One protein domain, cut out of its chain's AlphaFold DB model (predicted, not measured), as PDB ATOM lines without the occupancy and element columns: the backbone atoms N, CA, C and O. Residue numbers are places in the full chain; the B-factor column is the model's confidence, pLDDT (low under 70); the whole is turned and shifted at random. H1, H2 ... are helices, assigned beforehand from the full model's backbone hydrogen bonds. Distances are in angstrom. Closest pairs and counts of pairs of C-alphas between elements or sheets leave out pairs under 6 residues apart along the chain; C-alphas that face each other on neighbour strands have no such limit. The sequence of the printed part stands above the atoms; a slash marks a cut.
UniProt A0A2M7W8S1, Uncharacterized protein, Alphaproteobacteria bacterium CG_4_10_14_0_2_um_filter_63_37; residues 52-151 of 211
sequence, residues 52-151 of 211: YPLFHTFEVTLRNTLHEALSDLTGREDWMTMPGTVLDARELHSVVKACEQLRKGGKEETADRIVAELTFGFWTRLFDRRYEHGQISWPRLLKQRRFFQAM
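This is residues 52 to 151 of the 211 residues of an uncharacterized protein of Alphaproteobacteria bacterium CG_4_10_14_0_2_um_filter_63_37 (UniProt A0A2M7W8S1). Two long helices, H1 and H2, stand apart, and short H3 packs between them on both, while H4 packs on H1 and only just reaches H2. Small H6 sits beside the later part of H1, with H5 next to it. The printed part has 100 residues, with six named helices, H1 to H6 in order, and no named strand: all helix. It is compact, with a radius of gyration of the C-alphas of 13.4 A, and spans 39 by 36 by 22 A.

H1, residues 52 to 74, is the hub. Its residues 63 to 67 alone touch H3, residues 111 to 117, at a shallow tilt of 30 degrees, opposite ways; the closest C-alphas, Arg 63 and Val 115, are 6.7 A apart. Its residues 59 to 66 alone touch H4, residues 120 to 125, at a steep tilt of 47 degrees, the same way (closest C-alphas Glu 59 and Phe 120, 6.0 A). H6, residues 138 to 141, only just touches H1, with 3 pairs of C-alphas within 8 A, closest Ala 69 and Leu 141, 6.4 A. H2, residues 89 to 104, touches H3 about perpendicular at 89 degrees, closest C-alphas Ala 98 and Glu 117, 5.7 A. H5, residues 129 to 135, touches no helix. Every O i to N i+4 pair is within hydrogen-bond range in H1, H2 and H3; H4 has 1 of 2, H5 0 of 3 with 1 of 4 O i to N i+3 pairs, and H6 is too short for one.

H1 runs 32.6 A from C-alpha 52 at (-0.797, -30.681, -8.678), and H2 22.3 A from C-alpha 89 at (22.826, -37.081, -26.736). H6 ends at C-alpha 141, (24.643, -20.008, -13.030).

The printed part has no cut. The H1 to H2 link is long, 14 residues. Residues 83 to 84, 133 to 136 and 143 to 151 have pLDDT under 70.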
ATOM      1  N   TYR A  52      -0.877 -30.913  -7.237       88.88
ATOM      2  CA  TYR A  52      -0.797 -30.681  -8.678       88.88
ATOM      3  C   TYR A  52      -0.612 -29.198  -9.057       88.88
ATOM      4  O   TYR A  52       0.296 -28.914  -9.839       88.88
ATOM      5  N   PRO A  53      -1.356 -28.228  -8.479       90.06
ATOM      6  CA  PRO A  53      -1.133 -26.812  -8.773       90.06
ATOM      7  C   PRO A  53       0.270 -26.342  -8.375       90.06
ATOM      8  O   PRO A  53       0.911 -25.613  -9.126       90.06
ATOM      9  N   LEU A  54       0.770 -26.802  -7.223       90.06
ATOM     10  CA  LEU A  54       2.111 -26.457  -6.745       90.06
ATOM     11  C   LEU A  54       3.185 -26.999  -7.689       90.06
ATOM     12  O   LEU A  54       4.106 -26.271  -8.056       90.06
ATOM     13  N   PHE A  55       3.049 -28.258  -8.108       89.38
ATOM     14  CA  PHE A  55       3.993 -28.893  -9.020       89.38
ATOM     15  C   PHE A  55       3.983 -28.227 -10.398       89.38
ATOM     16  O   PHE A  55       5.041 -27.983 -10.969       89.38
ATOM     17  N   HIS A  56       2.800 -27.861 -10.897       88.00
ATOM     18  CA  HIS A  56       2.656 -27.142 -12.158       88.00
ATOM     19  C   HIS A  56       3.358 -25.776 -12.126       88.00
ATOM     20  O   HIS A  56       4.171 -25.476 -13.001       88.00
ATOM     21  N   THR A  57       3.102 -24.958 -11.098       89.31
ATOM     22  CA  THR A  57       3.774 -23.658 -10.942       89.31
ATOM     23  C   THR A  57       5.285 -23.821 -10.800       89.31
ATOM     24  O   THR A  57       6.047 -23.059 -11.398       89.31
ATOM     25  N   PHE A  58       5.726 -24.827 -10.044       90.06
ATOM     26  CA  PHE A  58       7.139 -25.138  -9.889       90.06
ATOM     27  C   PHE A  58       7.801 -25.508 -11.221       90.06
ATOM     28  O   PHE A  58       8.832 -24.933 -11.557       90.06
ATOM     29  N   GLU A  59       7.200 -26.405 -12.006       92.00
ATOM     30  CA  GLU A  59       7.727 -26.830 -13.307       92.00
ATOM     31  C   GLU A  59       7.869 -25.653 -14.280       92.00
ATOM     32  O   GLU A  59       8.925 -25.485 -14.894       92.00
ATOM     33  N   VAL A  60       6.839 -24.807 -14.391       90.19
ATOM     34  CA  VAL A  60       6.861 -23.635 -15.281       90.19
ATOM     35  C   VAL A  60       7.914 -22.617 -14.837       90.19
ATOM     36  O   VAL A  60       8.636 -22.065 -15.665       90.19
ATOM     37  N   THR A  61       8.049 -22.390 -13.531       90.31
ATOM     38  CA  THR A  61       9.070 -21.474 -13.005       90.31
ATOM     39  C   THR A  61      10.472 -22.034 -13.242       90.31
ATOM     40  O   THR A  61      11.361 -21.317 -13.699       90.31
ATOM     41  N   LEU A  62      10.674 -23.331 -12.993       90.88
ATOM     42  CA  LEU A  62      11.957 -23.998 -13.185       90.88
ATOM     43  C   LEU A  62      12.408 -23.948 -14.650       90.88
ATOM     44  O   LEU A  62      13.543 -23.564 -14.919       90.88
ATOM     45  N   ARG A  63      11.540 -24.308 -15.604       91.19
ATOM     46  CA  ARG A  63      11.916 -24.305 -17.026       91.19
ATOM     47  C   ARG A  63      12.259 -22.899 -17.522       91.19
ATOM     48  O   ARG A  63      13.243 -22.745 -18.233       91.19
ATOM     49  N   ASN A  64      11.500 -21.882 -17.104       90.69
ATOM     50  CA  ASN A  64      11.716 -20.506 -17.547       90.69
ATOM     51  C   ASN A  64      13.028 -19.953 -16.973       90.69
ATOM     52  O   ASN A  64      13.864 -19.455 -17.716       90.69
ATOM     53  N   THR A  65      13.249 -20.125 -15.666       88.69
ATOM     54  CA  THR A  65      14.486 -19.675 -15.001       88.69
ATOM     55  C   THR A  65      15.732 -20.352 -15.565       88.69
ATOM     56  O   THR A  65      16.747 -19.693 -15.790       88.69
ATOM     57  N   LEU A  66      15.664 -21.660 -15.822       89.12
ATOM     58  CA  LEU A  66      16.764 -22.395 -16.439       89.12
ATOM     59  C   LEU A  66      17.009 -21.969 -17.875       89.12
ATOM     60  O   LEU A  66      18.164 -21.808 -18.265       89.12
ATOM     61  N   HIS A  67      15.940 -21.794 -18.647       90.75
ATOM     62  CA  HIS A  67      16.051 -21.330 -20.014       90.75
ATOM     63  C   HIS A  67      16.732 -19.961 -20.074       90.75
ATOM     64  O   HIS A  67      17.730 -19.836 -20.772       90.75
ATOM     65  N   GLU A  68      16.276 -18.986 -19.283       87.62
ATOM     66  CA  GLU A  68      16.888 -17.654 -19.201       87.62
ATOM     67  C   GLU A  68      18.374 -17.722 -18.822       87.62
ATOM     68  O   GLU A  68      19.221 -17.161 -19.514       87.62
ATOM     69  N   ALA A  69      18.718 -18.462 -17.764       85.94
ATOM     70  CA  ALA A  69      20.096 -18.541 -17.283       85.94
ATOM     71  C   ALA A  69      21.048 -19.204 -18.302       85.94
ATOM     72  O   ALA A  69      22.210 -18.809 -18.434       85.94
ATOM     73  N   LEU A  70      20.566 -20.210 -19.037       86.75
ATOM     74  CA  LEU A  70      21.330 -20.881 -20.092       86.75
ATOM     75  C   LEU A  70      21.431 -20.027 -21.357       86.75
ATOM     76  O   LEU A  70      22.490 -20.006 -21.992       86.75
ATOM     77  N   SER A  71      20.383 -19.274 -21.682       88.38
ATOM     78  CA  SER A  71      20.407 -18.290 -22.761       88.38
ATOM     79  C   SER A  71      21.444 -17.199 -22.484       88.38
ATOM     80  O   SER A  71      22.254 -16.893 -23.355       88.38
ATOM     81  N   ASP A  72      21.520 -16.706 -21.245       85.06
ATOM     82  CA  ASP A  72      22.536 -15.739 -20.815       85.06
ATOM     83  C   ASP A  72      23.958 -16.324 -20.862       85.06
ATOM     84  O   ASP A  72      24.901 -15.659 -21.291       85.06
ATOM     85  N   LEU A  73      24.133 -17.580 -20.432       82.56
ATOM     86  CA  LEU A  73      25.441 -18.246 -20.430       82.56
ATOM     87  C   LEU A  73      25.979 -18.489 -21.845       82.56
ATOM     88  O   LEU A  73      27.185 -18.384 -22.072       82.56
ATOM     89  N   THR A  74      25.096 -18.847 -22.775       83.38
ATOM     90  CA  THR A  74      25.449 -19.160 -24.167       83.38
ATOM     91  C   THR A  74      25.362 -17.945 -25.094       83.38
ATOM     92  O   THR A  74      25.863 -17.997 -26.217       83.38
ATOM     93  N   GLY A  75      24.756 -16.847 -24.628       85.12
ATOM     94  CA  GLY A  75      24.494 -15.627 -25.393       85.12
ATOM     95  C   GLY A  75      23.410 -15.785 -26.464       85.12
ATOM     96  O   GLY A  75      23.381 -15.007 -27.419       85.12
ATOM     97  N   ARG A  76      22.577 -16.827 -26.369       84.94
ATOM     98  CA  ARG A  76      21.666 -17.269 -27.430       84.94
ATOM     99  C   ARG A  76      20.412 -17.910 -26.852       84.94
ATOM    100  O   ARG A  76      20.489 -18.809 -26.028       84.94
ATOM    101  N   GLU A  77      19.258 -17.498 -27.356       87.31
ATOM    102  CA  GLU A  77      17.959 -18.047 -26.951       87.31
ATOM    103  C   GLU A  77      17.737 -19.476 -27.484       87.31
ATOM    104  O   GLU A  77      17.159 -20.333 -26.824       87.31
ATOM    105  N   ASP A  78      18.284 -19.794 -28.656       87.75
ATOM    106  CA  ASP A  78      18.146 -21.083 -29.343       87.75
ATOM    107  C   ASP A  78      19.207 -22.122 -28.930       87.75
ATOM    108  O   ASP A  78      19.534 -23.046 -29.680       87.75
ATOM    109  N   TRP A  79      19.750 -22.010 -27.716       88.38
ATOM    110  CA  TRP A  79      20.868 -22.826 -27.227       88.38
ATOM    111  C   TRP A  79      20.643 -24.337 -27.228       88.38
ATOM    112  O   TRP A  79      21.611 -25.097 -27.274       88.38
ATOM    113  N   MET A  80      19.386 -24.776 -27.228       88.44
ATOM    114  CA  MET A  80      18.995 -26.188 -27.280       88.44
ATOM    115  C   MET A  80      19.141 -26.809 -28.675       88.44
ATOM    116  O   MET A  80      19.210 -28.031 -28.785       88.44
ATOM    117  N   THR A  81      19.170 -25.996 -29.734       86.62
ATOM    118  CA  THR A  81      19.166 -26.459 -31.134       86.62
ATOM    119  C   THR A  81      20.471 -26.170 -31.875       86.62
ATOM    120  O   THR A  81      20.616 -26.555 -33.035       86.62
ATOM    121  N   MET A  82      21.434 -25.503 -31.235       79.75
ATOM    122  CA  MET A  82      22.686 -25.109 -31.879       79.75
ATOM    123  C   MET A  82      23.633 -26.298 -32.148       79.75
ATOM    124  O   MET A  82      23.796 -27.174 -31.303       79.75
ATOM    125  N   PRO A  83      24.351 -26.334 -33.282       68.69
ATOM    126  CA  PRO A  83      25.417 -27.311 -33.488       68.69
ATOM    127  C   PRO A  83      26.501 -27.163 -32.407       68.69
ATOM    128  O   PRO A  83      27.042 -26.077 -32.222       68.69
ATOM    129  N   GLY A  84      26.814 -28.244 -31.688       69.50
ATOM    130  CA  GLY A  84      27.761 -28.200 -30.565       69.50
ATOM    131  C   GLY A  84      27.159 -27.693 -29.249       69.50
ATOM    132  O   GLY A  84      27.884 -27.118 -28.439       69.50
ATOM    133  N   THR A  85      25.849 -27.887 -29.032       73.69
ATOM    134  CA  THR A  85      25.172 -27.560 -27.766       73.69
ATOM    135  C   THR A  85      25.911 -28.086 -26.536       73.69
ATOM    136  O   THR A  85      26.548 -29.139 -26.572       73.69
ATOM    137  N   VAL A  86      25.653 -27.447 -25.395       77.12
ATOM    138  CA  VAL A  86      26.005 -27.960 -24.063       77.12
ATOM    139  C   VAL A  86      25.299 -29.268 -23.693       77.12
ATOM    140  O   VAL A  86      25.633 -29.828 -22.661       77.12
ATOM    141  N   LEU A  87      24.319 -29.735 -24.474       85.31
ATOM    142  CA  LEU A  87      23.509 -30.914 -24.177       85.31
ATOM    143  C   LEU A  87      24.174 -32.216 -24.640       85.31
ATOM    144  O   LEU A  87      24.754 -32.292 -25.722       85.31
ATOM    145  N   ASP A  88      24.016 -33.261 -23.833       86.62
ATOM    146  CA  ASP A  88      24.360 -34.641 -24.170       86.62
ATOM    147  C   ASP A  88      23.303 -35.271 -25.105       86.62
ATOM    148  O   ASP A  88      22.178 -34.774 -25.256       86.62
ATOM    149  N   ALA A  89      23.639 -36.406 -25.721       86.56
ATOM    150  CA  ALA A  89      22.826 -37.081 -26.736       86.56
ATOM    151  C   ALA A  89      21.385 -37.356 -26.270       86.56
ATOM    152  O   ALA A  89      20.427 -37.193 -27.027       86.56
ATOM    153  N   ARG A  90      21.198 -37.730 -25.001       87.06
ATOM    154  CA  ARG A  90      19.872 -38.045 -24.449       87.06
ATOM    155  C   ARG A  90      18.970 -36.812 -24.332       87.06
ATOM    156  O   ARG A  90      17.754 -36.899 -24.544       87.06
ATOM    157  N   GLU A  91      19.536 -35.678 -23.939       89.94
ATOM    158  CA  GLU A  91      18.813 -34.413 -23.853       89.94
ATOM    159  C   GLU A  91      18.515 -33.879 -25.255       89.94
ATOM    160  O   GLU A  91      17.370 -33.518 -25.523       89.94
ATOM    161  N   LEU A  92      19.474 -33.981 -26.180       90.38
ATOM    162  CA  LEU A  92      19.266 -33.666 -27.595       90.38
ATOM    163  C   LEU A  92      18.119 -34.472 -28.210       90.38
ATOM    164  O   LEU A  92      17.256 -33.899 -28.867       90.38
ATOM    165  N   HIS A  93      18.021 -35.775 -27.933       91.56
ATOM    166  CA  HIS A  93      16.888 -36.586 -28.398       91.56
ATOM    167  C   HIS A  93      15.542 -36.077 -27.860       91.56
ATOM    168  O   HIS A  93      14.519 -36.185 -28.535       91.56
ATOM    169  N   SER A  94      15.527 -35.522 -26.643       93.00
ATOM    170  CA  SER A  94      14.314 -34.940 -26.059       93.00
ATOM    171  C   SER A  94      13.919 -33.650 -26.786       93.00
ATOM    172  O   SER A  94      12.741 -33.466 -27.076       93.00
ATOM    173  N   VAL A  95      14.900 -32.810 -27.137       92.88
ATOM    174  CA  VAL A  95      14.698 -31.584 -27.927       92.88
ATOM    175  C   VAL A  95      14.217 -31.914 -29.338       92.88
ATOM    176  O   VAL A  95      13.203 -31.379 -29.772       92.88
ATOM    177  N   VAL A  96      14.868 -32.854 -30.030       92.69
ATOM    178  CA  VAL A  96      14.454 -33.294 -31.376       92.69
ATOM    179  C   VAL A  96      13.019 -33.810 -31.357       92.69
ATOM    180  O   VAL A  96      12.207 -33.407 -32.188       92.69
ATOM    181  N   LYS A  97      12.667 -34.636 -30.366       93.69
ATOM    182  CA  LYS A  97      11.297 -35.125 -30.206       93.69
ATOM    183  C   LYS A  97      10.305 -33.984 -29.961       93.69
ATOM    184  O   LYS A  97       9.213 -34.030 -30.515       93.69
ATOM    185  N   ALA A  98      10.662 -32.981 -29.159       93.44
ATOM    186  CA  ALA A  98       9.818 -31.807 -28.936       93.44
ATOM    187  C   ALA A  98       9.586 -31.026 -30.242       93.44
ATOM    188  O   ALA A  98       8.441 -30.751 -30.598       93.44
ATOM    189  N   CYS A  99      10.645 -30.769 -31.013       92.00
ATOM    190  CA  CYS A  99      10.558 -30.152 -32.339       92.00
ATOM    191  C   CYS A  99       9.641 -30.947 -33.286       92.00
ATOM    192  O   CYS A  99       8.732 -30.393 -33.901       92.00
ATOM    193  N   GLU A 100       9.785 -32.275 -33.340       93.25
ATOM    194  CA  GLU A 100       8.903 -33.137 -34.137       93.25
ATOM    195  C   GLU A 100       7.425 -33.032 -33.730       93.25
ATOM    196  O   GLU A 100       6.553 -33.045 -34.603       93.25
ATOM    197  N   GLN A 101       7.120 -32.937 -32.431       91.94
ATOM    198  CA  GLN A 101       5.739 -32.756 -31.969       91.94
ATOM    199  C   GLN A 101       5.184 -31.384 -32.359       91.94
ATOM    200  O   GLN A 101       4.044 -31.296 -32.819       91.94
ATOM    201  N   LEU A 102       5.995 -30.327 -32.261       92.69
ATOM    202  CA  LEU A 102       5.609 -28.987 -32.704       92.69
ATOM    203  C   LEU A 102       5.311 -28.964 -34.210       92.69
ATOM    204  O   LEU A 102       4.245 -28.483 -34.604       92.69
ATOM    205  N   ARG A 103       6.169 -29.586 -35.033       92.69
ATOM    206  CA  ARG A 103       5.949 -29.743 -36.484       92.69
ATOM    207  C   ARG A 103       4.659 -30.493 -36.792       92.69
ATOM    208  O   ARG A 103       3.876 -30.041 -37.623       92.69
ATOM    209  N   LYS A 104       4.408 -31.615 -36.108       91.88
ATOM    210  CA  LYS A 104       3.165 -32.397 -36.266       91.88
ATOM    211  C   LYS A 104       1.921 -31.587 -35.908       91.88
ATOM    212  O   LYS A 104       0.884 -31.760 -36.537       91.88
ATOM    213  N   GLY A 105       2.034 -30.698 -34.926       88.56
ATOM    214  CA  GLY A 105       0.976 -29.768 -34.540       88.56
ATOM    215  C   GLY A 105       0.850 -28.527 -35.430       88.56
ATOM    216  O   GLY A 105       0.022 -27.674 -35.117       88.56
ATOM    217  N   GLY A 106       1.664 -28.383 -36.484       88.38
ATOM    218  CA  GLY A 106       1.679 -27.196 -37.347       88.38
ATOM    219  C   GLY A 106       2.164 -25.924 -36.644       88.38
ATOM    220  O   GLY A 106       1.818 -24.821 -37.061       88.38
ATOM    221  N   LYS A 107       2.921 -26.060 -35.550       87.12
ATOM    222  CA  LYS A 107       3.456 -24.941 -34.771       87.12
ATOM    223  C   LYS A 107       4.890 -24.644 -35.198       87.12
ATOM    224  O   LYS A 107       5.678 -25.552 -35.442       87.12
ATOM    225  N   GLU A 108       5.235 -23.364 -35.217       87.12
ATOM    226  CA  GLU A 108       6.616 -22.907 -35.409       87.12
ATOM    227  C   GLU A 108       7.521 -23.335 -34.246       87.12
ATOM    228  O   GLU A 108       7.090 -23.352 -33.087       87.12
ATOM    229  N   GLU A 109       8.781 -23.627 -34.565       87.69
ATOM    230  CA  GLU A 109       9.821 -24.108 -33.646       87.69
ATOM    231  C   GLU A 109      10.567 -22.957 -32.962       87.69
ATOM    232  O   GLU A 109      11.777 -22.802 -33.087       87.69
ATOM    233  N   THR A 110       9.833 -22.110 -32.247       89.94
ATOM    234  CA  THR A 110      10.432 -21.039 -31.439       89.94
ATOM    235  C   THR A 110      11.015 -21.605 -30.140       89.94
ATOM    236  O   THR A 110      10.441 -22.545 -29.581       89.94
ATOM    237  N   ALA A 111      12.077 -20.993 -29.603       89.00
ATOM    238  CA  ALA A 111      12.722 -21.419 -28.356       89.00
ATOM    239  C   ALA A 111      11.718 -21.599 -27.202       89.00
ATOM    240  O   ALA A 111      11.638 -22.686 -26.632       89.00
ATOM    241  N   ASP A 112      10.844 -20.617 -26.962       89.25
ATOM    242  CA  ASP A 112       9.788 -20.682 -25.936       89.25
ATOM    243  C   ASP A 112       8.847 -21.887 -26.073       89.25
ATOM    244  O   ASP A 112       8.412 -22.489 -25.087       89.25
ATOM    245  N   ARG A 113       8.516 -22.269 -27.311       90.94
ATOM    246  CA  ARG A 113       7.629 -23.410 -27.579       90.94
ATOM    247  C   ARG A 113       8.344 -24.727 -27.342       90.94
ATOM    248  O   ARG A 113       7.732 -25.647 -26.814       90.94
ATOM    249  N   ILE A 114       9.627 -24.801 -27.685       92.62
ATOM    250  CA  ILE A 114      10.465 -25.963 -27.379       92.62
ATOM    251  C   ILE A 114      10.577 -26.114 -25.856       92.62
ATOM    252  O   ILE A 114      10.329 -27.200 -25.338       92.62
ATOM    253  N   VAL A 115      10.846 -25.026 -25.125       92.94
ATOM    254  CA  VAL A 115      10.879 -25.009 -23.649       92.94
ATOM    255  C   VAL A 115       9.567 -25.515 -23.059       92.94
ATOM    256  O   VAL A 115       9.577 -26.302 -22.112       92.94
ATOM    257  N   ALA A 116       8.437 -25.074 -23.617       92.25
ATOM    258  CA  ALA A 116       7.118 -25.455 -23.139       92.25
ATOM    259  C   ALA A 116       6.747 -26.919 -23.424       92.25
ATOM    260  O   ALA A 116       5.987 -27.500 -22.651       92.25
ATOM    261  N   GLU A 117       7.270 -27.494 -24.507       93.81
ATOM    262  CA  GLU A 117       7.026 -28.879 -24.929       93.81
ATOM    263  C   GLU A 117       7.923 -29.888 -24.180       93.81
ATOM    264  O   GLU A 117       7.589 -31.067 -24.046       93.81
ATOM    265  N   LEU A 118       9.067 -29.438 -23.656       94.12
ATOM    266  CA  LEU A 118       9.966 -30.264 -22.852       94.12
ATOM    267  C   LEU A 118       9.358 -30.577 -21.479       94.12
ATOM    268  O   LEU A 118       8.917 -29.696 -20.745       94.12
ATOM    269  N   THR A 119       9.398 -31.855 -21.099       93.44
ATOM    270  CA  THR A 119       8.845 -32.327 -19.824       93.44
ATOM    271  C   THR A 119       9.713 -31.923 -18.633       93.44
ATOM    272  O   THR A 119      10.931 -31.802 -18.762       93.44
ATOM    273  N   PHE A 120       9.126 -31.841 -17.433       92.06
ATOM    274  CA  PHE A 120       9.859 -31.661 -16.173       92.06
ATOM    275  C   PHE A 120      11.136 -32.515 -16.059       92.06
ATOM    276  O   PHE A 120      12.193 -32.032 -15.658       92.06
ATOM    277  N   GLY A 121      11.063 -33.785 -16.475       90.56
ATOM    278  CA  GLY A 121      12.193 -34.710 -16.414       90.56
ATOM    279  C   GLY A 121      13.374 -34.340 -17.320       90.56
ATOM    280  O   GLY A 121      14.476 -34.835 -17.109       90.56
ATOM    281  N   PHE A 122      13.193 -33.510 -18.350       93.69
ATOM    282  CA  PHE A 122      14.313 -32.908 -19.081       93.69
ATOM    283  C   PHE A 122      15.078 -31.928 -18.187       93.69
ATOM    284  O   PHE A 122      16.287 -32.065 -18.024       93.69
ATOM    285  N   TRP A 123      14.361 -31.006 -17.547       92.50
ATOM    286  CA  TRP A 123      14.943 -29.947 -16.723       92.50
ATOM    287  C   TRP A 123      15.678 -30.496 -15.502       92.50
ATOM    288  O   TRP A 123      16.765 -30.026 -15.178       92.50
ATOM    289  N   THR A 124      15.157 -31.552 -14.870       90.94
ATOM    290  CA  THR A 124      15.850 -32.199 -13.744       90.94
ATOM    291  C   THR A 124      17.159 -32.876 -14.148       90.94
ATOM    292  O   THR A 124      18.086 -32.936 -13.345       90.94
ATOM    293  N   ARG A 125      17.272 -33.372 -15.388       90.38
ATOM    294  CA  ARG A 125      18.486 -34.045 -15.884       90.38
ATOM    295  C   ARG A 125      19.652 -33.094 -16.115       90.38
ATOM    296  O   ARG A 125      20.791 -33.558 -16.126       90.38
ATOM    297  N   LEU A 126      19.394 -31.795 -16.262       88.81
ATOM    298  CA  LEU A 126      20.450 -30.789 -16.389       88.81
ATOM    299  C   LEU A 126      21.267 -30.656 -15.094       88.81
ATOM    300  O   LEU A 126      22.428 -30.265 -15.143       88.81
ATOM    301  N   PHE A 127      20.700 -31.026 -13.942       87.06
ATOM    302  CA  PHE A 127      21.395 -31.026 -12.648       87.06
ATOM    303  C   PHE A 127      22.247 -32.280 -12.404       87.06
ATOM    304  O   PHE A 127      22.793 -32.449 -11.320       87.06
ATOM    305  N   ASP A 128      22.346 -33.188 -13.376       86.25
ATOM    306  CA  ASP A 128      23.164 -34.392 -13.245       86.25
ATOM    307  C   ASP A 128      24.668 -34.050 -13.280       86.25
ATOM    308  O   ASP A 128      25.095 -33.083 -13.914       86.25
ATOM    309  N   ARG A 129      25.498 -34.888 -12.649       80.75
ATOM    310  CA  ARG A 129      26.936 -34.653 -12.429       80.75
ATOM    311  C   ARG A 129      27.720 -34.390 -13.717       80.75
ATOM    312  O   ARG A 129      28.709 -33.660 -13.706       80.75
ATOM    313  N   ARG A 130      27.268 -34.948 -14.846       81.88
ATOM    314  CA  ARG A 130      27.843 -34.698 -16.184       81.88
ATOM    315  C   ARG A 130      27.846 -33.213 -16.571       81.88
ATOM    316  O   ARG A 130      28.737 -32.768 -17.288       81.88
ATOM    317  N   TYR A 131      26.888 -32.448 -16.059       80.56
ATOM    318  CA  TYR A 131      26.722 -31.037 -16.365       80.56
ATOM    319  C   TYR A 131      27.454 -30.124 -15.363       80.56
ATOM    320  O   TYR A 131      27.831 -29.029 -15.755       80.56
ATOM    321  N   GLU A 132      27.773 -30.585 -14.142       72.00
ATOM    322  CA  GLU A 132      28.368 -29.784 -13.045       72.00
ATOM    323  C   GLU A 132      29.720 -29.124 -13.329       72.00
ATOM    324  O   GLU A 132      29.961 -28.000 -12.875       72.00
ATOM    325  N   HIS A 133      30.612 -29.801 -14.052       63.88
ATOM    326  CA  HIS A 133      32.005 -29.358 -14.199       63.88
ATOM    327  C   HIS A 133      32.471 -29.185 -15.647       63.88
ATOM    328  O   HIS A 133      33.576 -28.693 -15.864       63.88
ATOM    329  N   GLY A 134      31.652 -29.578 -16.626       63.41
ATOM    330  CA  GLY A 134      32.016 -29.552 -18.045       63.41
ATOM    331  C   GLY A 134      31.264 -28.486 -18.836       63.41
ATOM    332  O   GLY A 134      31.851 -27.503 -19.277       63.41
ATOM    333  N   GLN A 135      29.962 -28.701 -19.031       66.81
ATOM    334  CA  GLN A 135      29.173 -27.986 -20.040       66.81
ATOM    335  C   GLN A 135      28.291 -26.868 -19.461       66.81
ATOM    336  O   GLN A 135      28.173 -25.803 -20.063       66.81
ATOM    337  N   ILE A 136      27.699 -27.074 -18.281       69.12
ATOM    338  CA  ILE A 136      26.753 -26.146 -17.653       69.12
ATOM    339  C   ILE A 136      27.347 -25.768 -16.300       69.12
ATOM    340  O   ILE A 136      27.107 -26.420 -15.293       69.12
ATOM    341  N   SER A 137      28.203 -24.745 -16.263       70.56
ATOM    342  CA  SER A 137      28.913 -24.351 -15.040       70.56
ATOM    343  C   SER A 137      27.950 -23.861 -13.940       70.56
ATOM    344  O   SER A 137      27.781 -22.653 -13.747       70.56
ATOM    345  N   TRP A 138      27.335 -24.788 -13.195       76.06
ATOM    346  CA  TRP A 138      26.326 -24.539 -12.162       76.06
ATOM    347  C   TRP A 138      26.770 -23.520 -11.108       76.06
ATOM    348  O   TRP A 138      25.984 -22.628 -10.796       76.06
ATOM    349  N   PRO A 139      28.032 -23.518 -10.626       71.25
ATOM    350  CA  PRO A 139      28.494 -22.480  -9.707       71.25
ATOM    351  C   PRO A 139      28.452 -21.059 -10.288       71.25
ATOM    352  O   PRO A 139      28.371 -20.101  -9.523       71.25
ATOM    353  N   ARG A 140      28.538 -20.890 -11.616       71.56
ATOM    354  CA  ARG A 140      28.394 -19.579 -12.275       71.56
ATOM    355  C   ARG A 140      26.921 -19.223 -12.458       71.56
ATOM    356  O   ARG A 140      26.559 -18.087 -12.181       71.56
ATOM    357  N   LEU A 141      26.088 -20.191 -12.845       73.88
ATOM    358  CA  LEU A 141      24.643 -20.008 -13.030       73.88
ATOM    359  C   LEU A 141      23.925 -19.683 -11.716       73.88
ATOM    360  O   LEU A 141      23.195 -18.706 -11.640       73.88
ATOM    361  N   LEU A 142      24.207 -20.420 -10.640       70.88
ATOM    362  CA  LEU A 142      23.593 -20.200  -9.325       70.88
ATOM    363  C   LEU A 142      24.017 -18.876  -8.671       70.88
ATOM    364  O   LEU A 142      23.317 -18.357  -7.805       70.88
ATOM    365  N   LYS A 143      25.161 -18.308  -9.080       66.31
ATOM    366  CA  LYS A 143      25.594 -16.968  -8.655       66.31
ATOM    367  C   LYS A 143      24.849 -15.848  -9.381       66.31
ATOM    368  O   LYS A 143      24.909 -14.702  -8.931       66.31
ATOM    369  N   GLN A 144      24.163 -16.141 -10.487       65.62
ATOM    370  CA  GLN A 144      23.328 -15.151 -11.152       65.62
ATOM    371  C   GLN A 144      22.119 -14.860 -10.260       65.62
ATOM    372  O   GLN A 144      21.341 -15.748  -9.915       65.62
ATOM    373  N   ARG A 145      21.941 -13.583  -9.893       56.94
ATOM    374  CA  ARG A 145      20.852 -13.123  -9.008       56.94
ATOM    375  C   ARG A 145      19.449 -13.497  -9.503       56.94
ATOM    376  O   ARG A 145      18.523 -13.506  -8.702       56.94
ATOM    377  N   ARG A 146      19.299 -13.813 -10.793       61.12
ATOM    378  CA  ARG A 146      18.016 -14.105 -11.439       61.12
ATOM    379  C   ARG A 146      17.471 -15.506 -11.167       61.12
ATOM    380  O   ARG A 146      16.257 -15.667 -11.157       61.12
ATOM    381  N   PHE A 147      18.327 -16.478 -10.836       56.34
ATOM    382  CA  PHE A 147      17.917 -17.874 -10.620       56.34
ATOM    383  C   PHE A 147      16.858 -18.033  -9.509       56.34
ATOM    384  O   PHE A 147      15.997 -18.901  -9.590       56.34
ATOM    385  N   PHE A 148      16.874 -17.154  -8.499       55.41
ATOM    386  CA  PHE A 148      15.906 -17.146  -7.392       55.41
ATOM    387  C   PHE A 148      14.946 -15.939  -7.397       55.41
ATOM    388  O   PHE A 148      14.194 -15.760  -6.442       55.41
ATOM    389  N   GLN A 149      14.946 -15.100  -8.442       56.22
ATOM    390  CA  GLN A 149      14.124 -13.875  -8.494       56.22
ATOM    391  C   GLN A 149      12.820 -14.008  -9.291       56.22
ATOM    392  O   GLN A 149      12.018 -13.083  -9.261       56.22
ATOM    393  N   ALA A 150      12.571 -15.140  -9.956       52.25
ATOM    394  CA  ALA A 150      11.309 -15.379 -10.667       52.25
ATOM    395  C   ALA A 150      10.118 -15.678  -9.737       52.25
ATOM    396  O   ALA A 150       8.990 -15.835 -10.202       52.25
ATOM    397  N   MET A 151      10.339 -15.739  -8.418       43.69
ATOM    398  CA  MET A 151       9.233 -15.606  -7.480       43.69
ATOM    399  C   MET A 151       8.743 -14.161  -7.587       43.69
ATOM    400  O   MET A 151       9.566 -13.262  -7.394       43.69
TER     401      MET A 151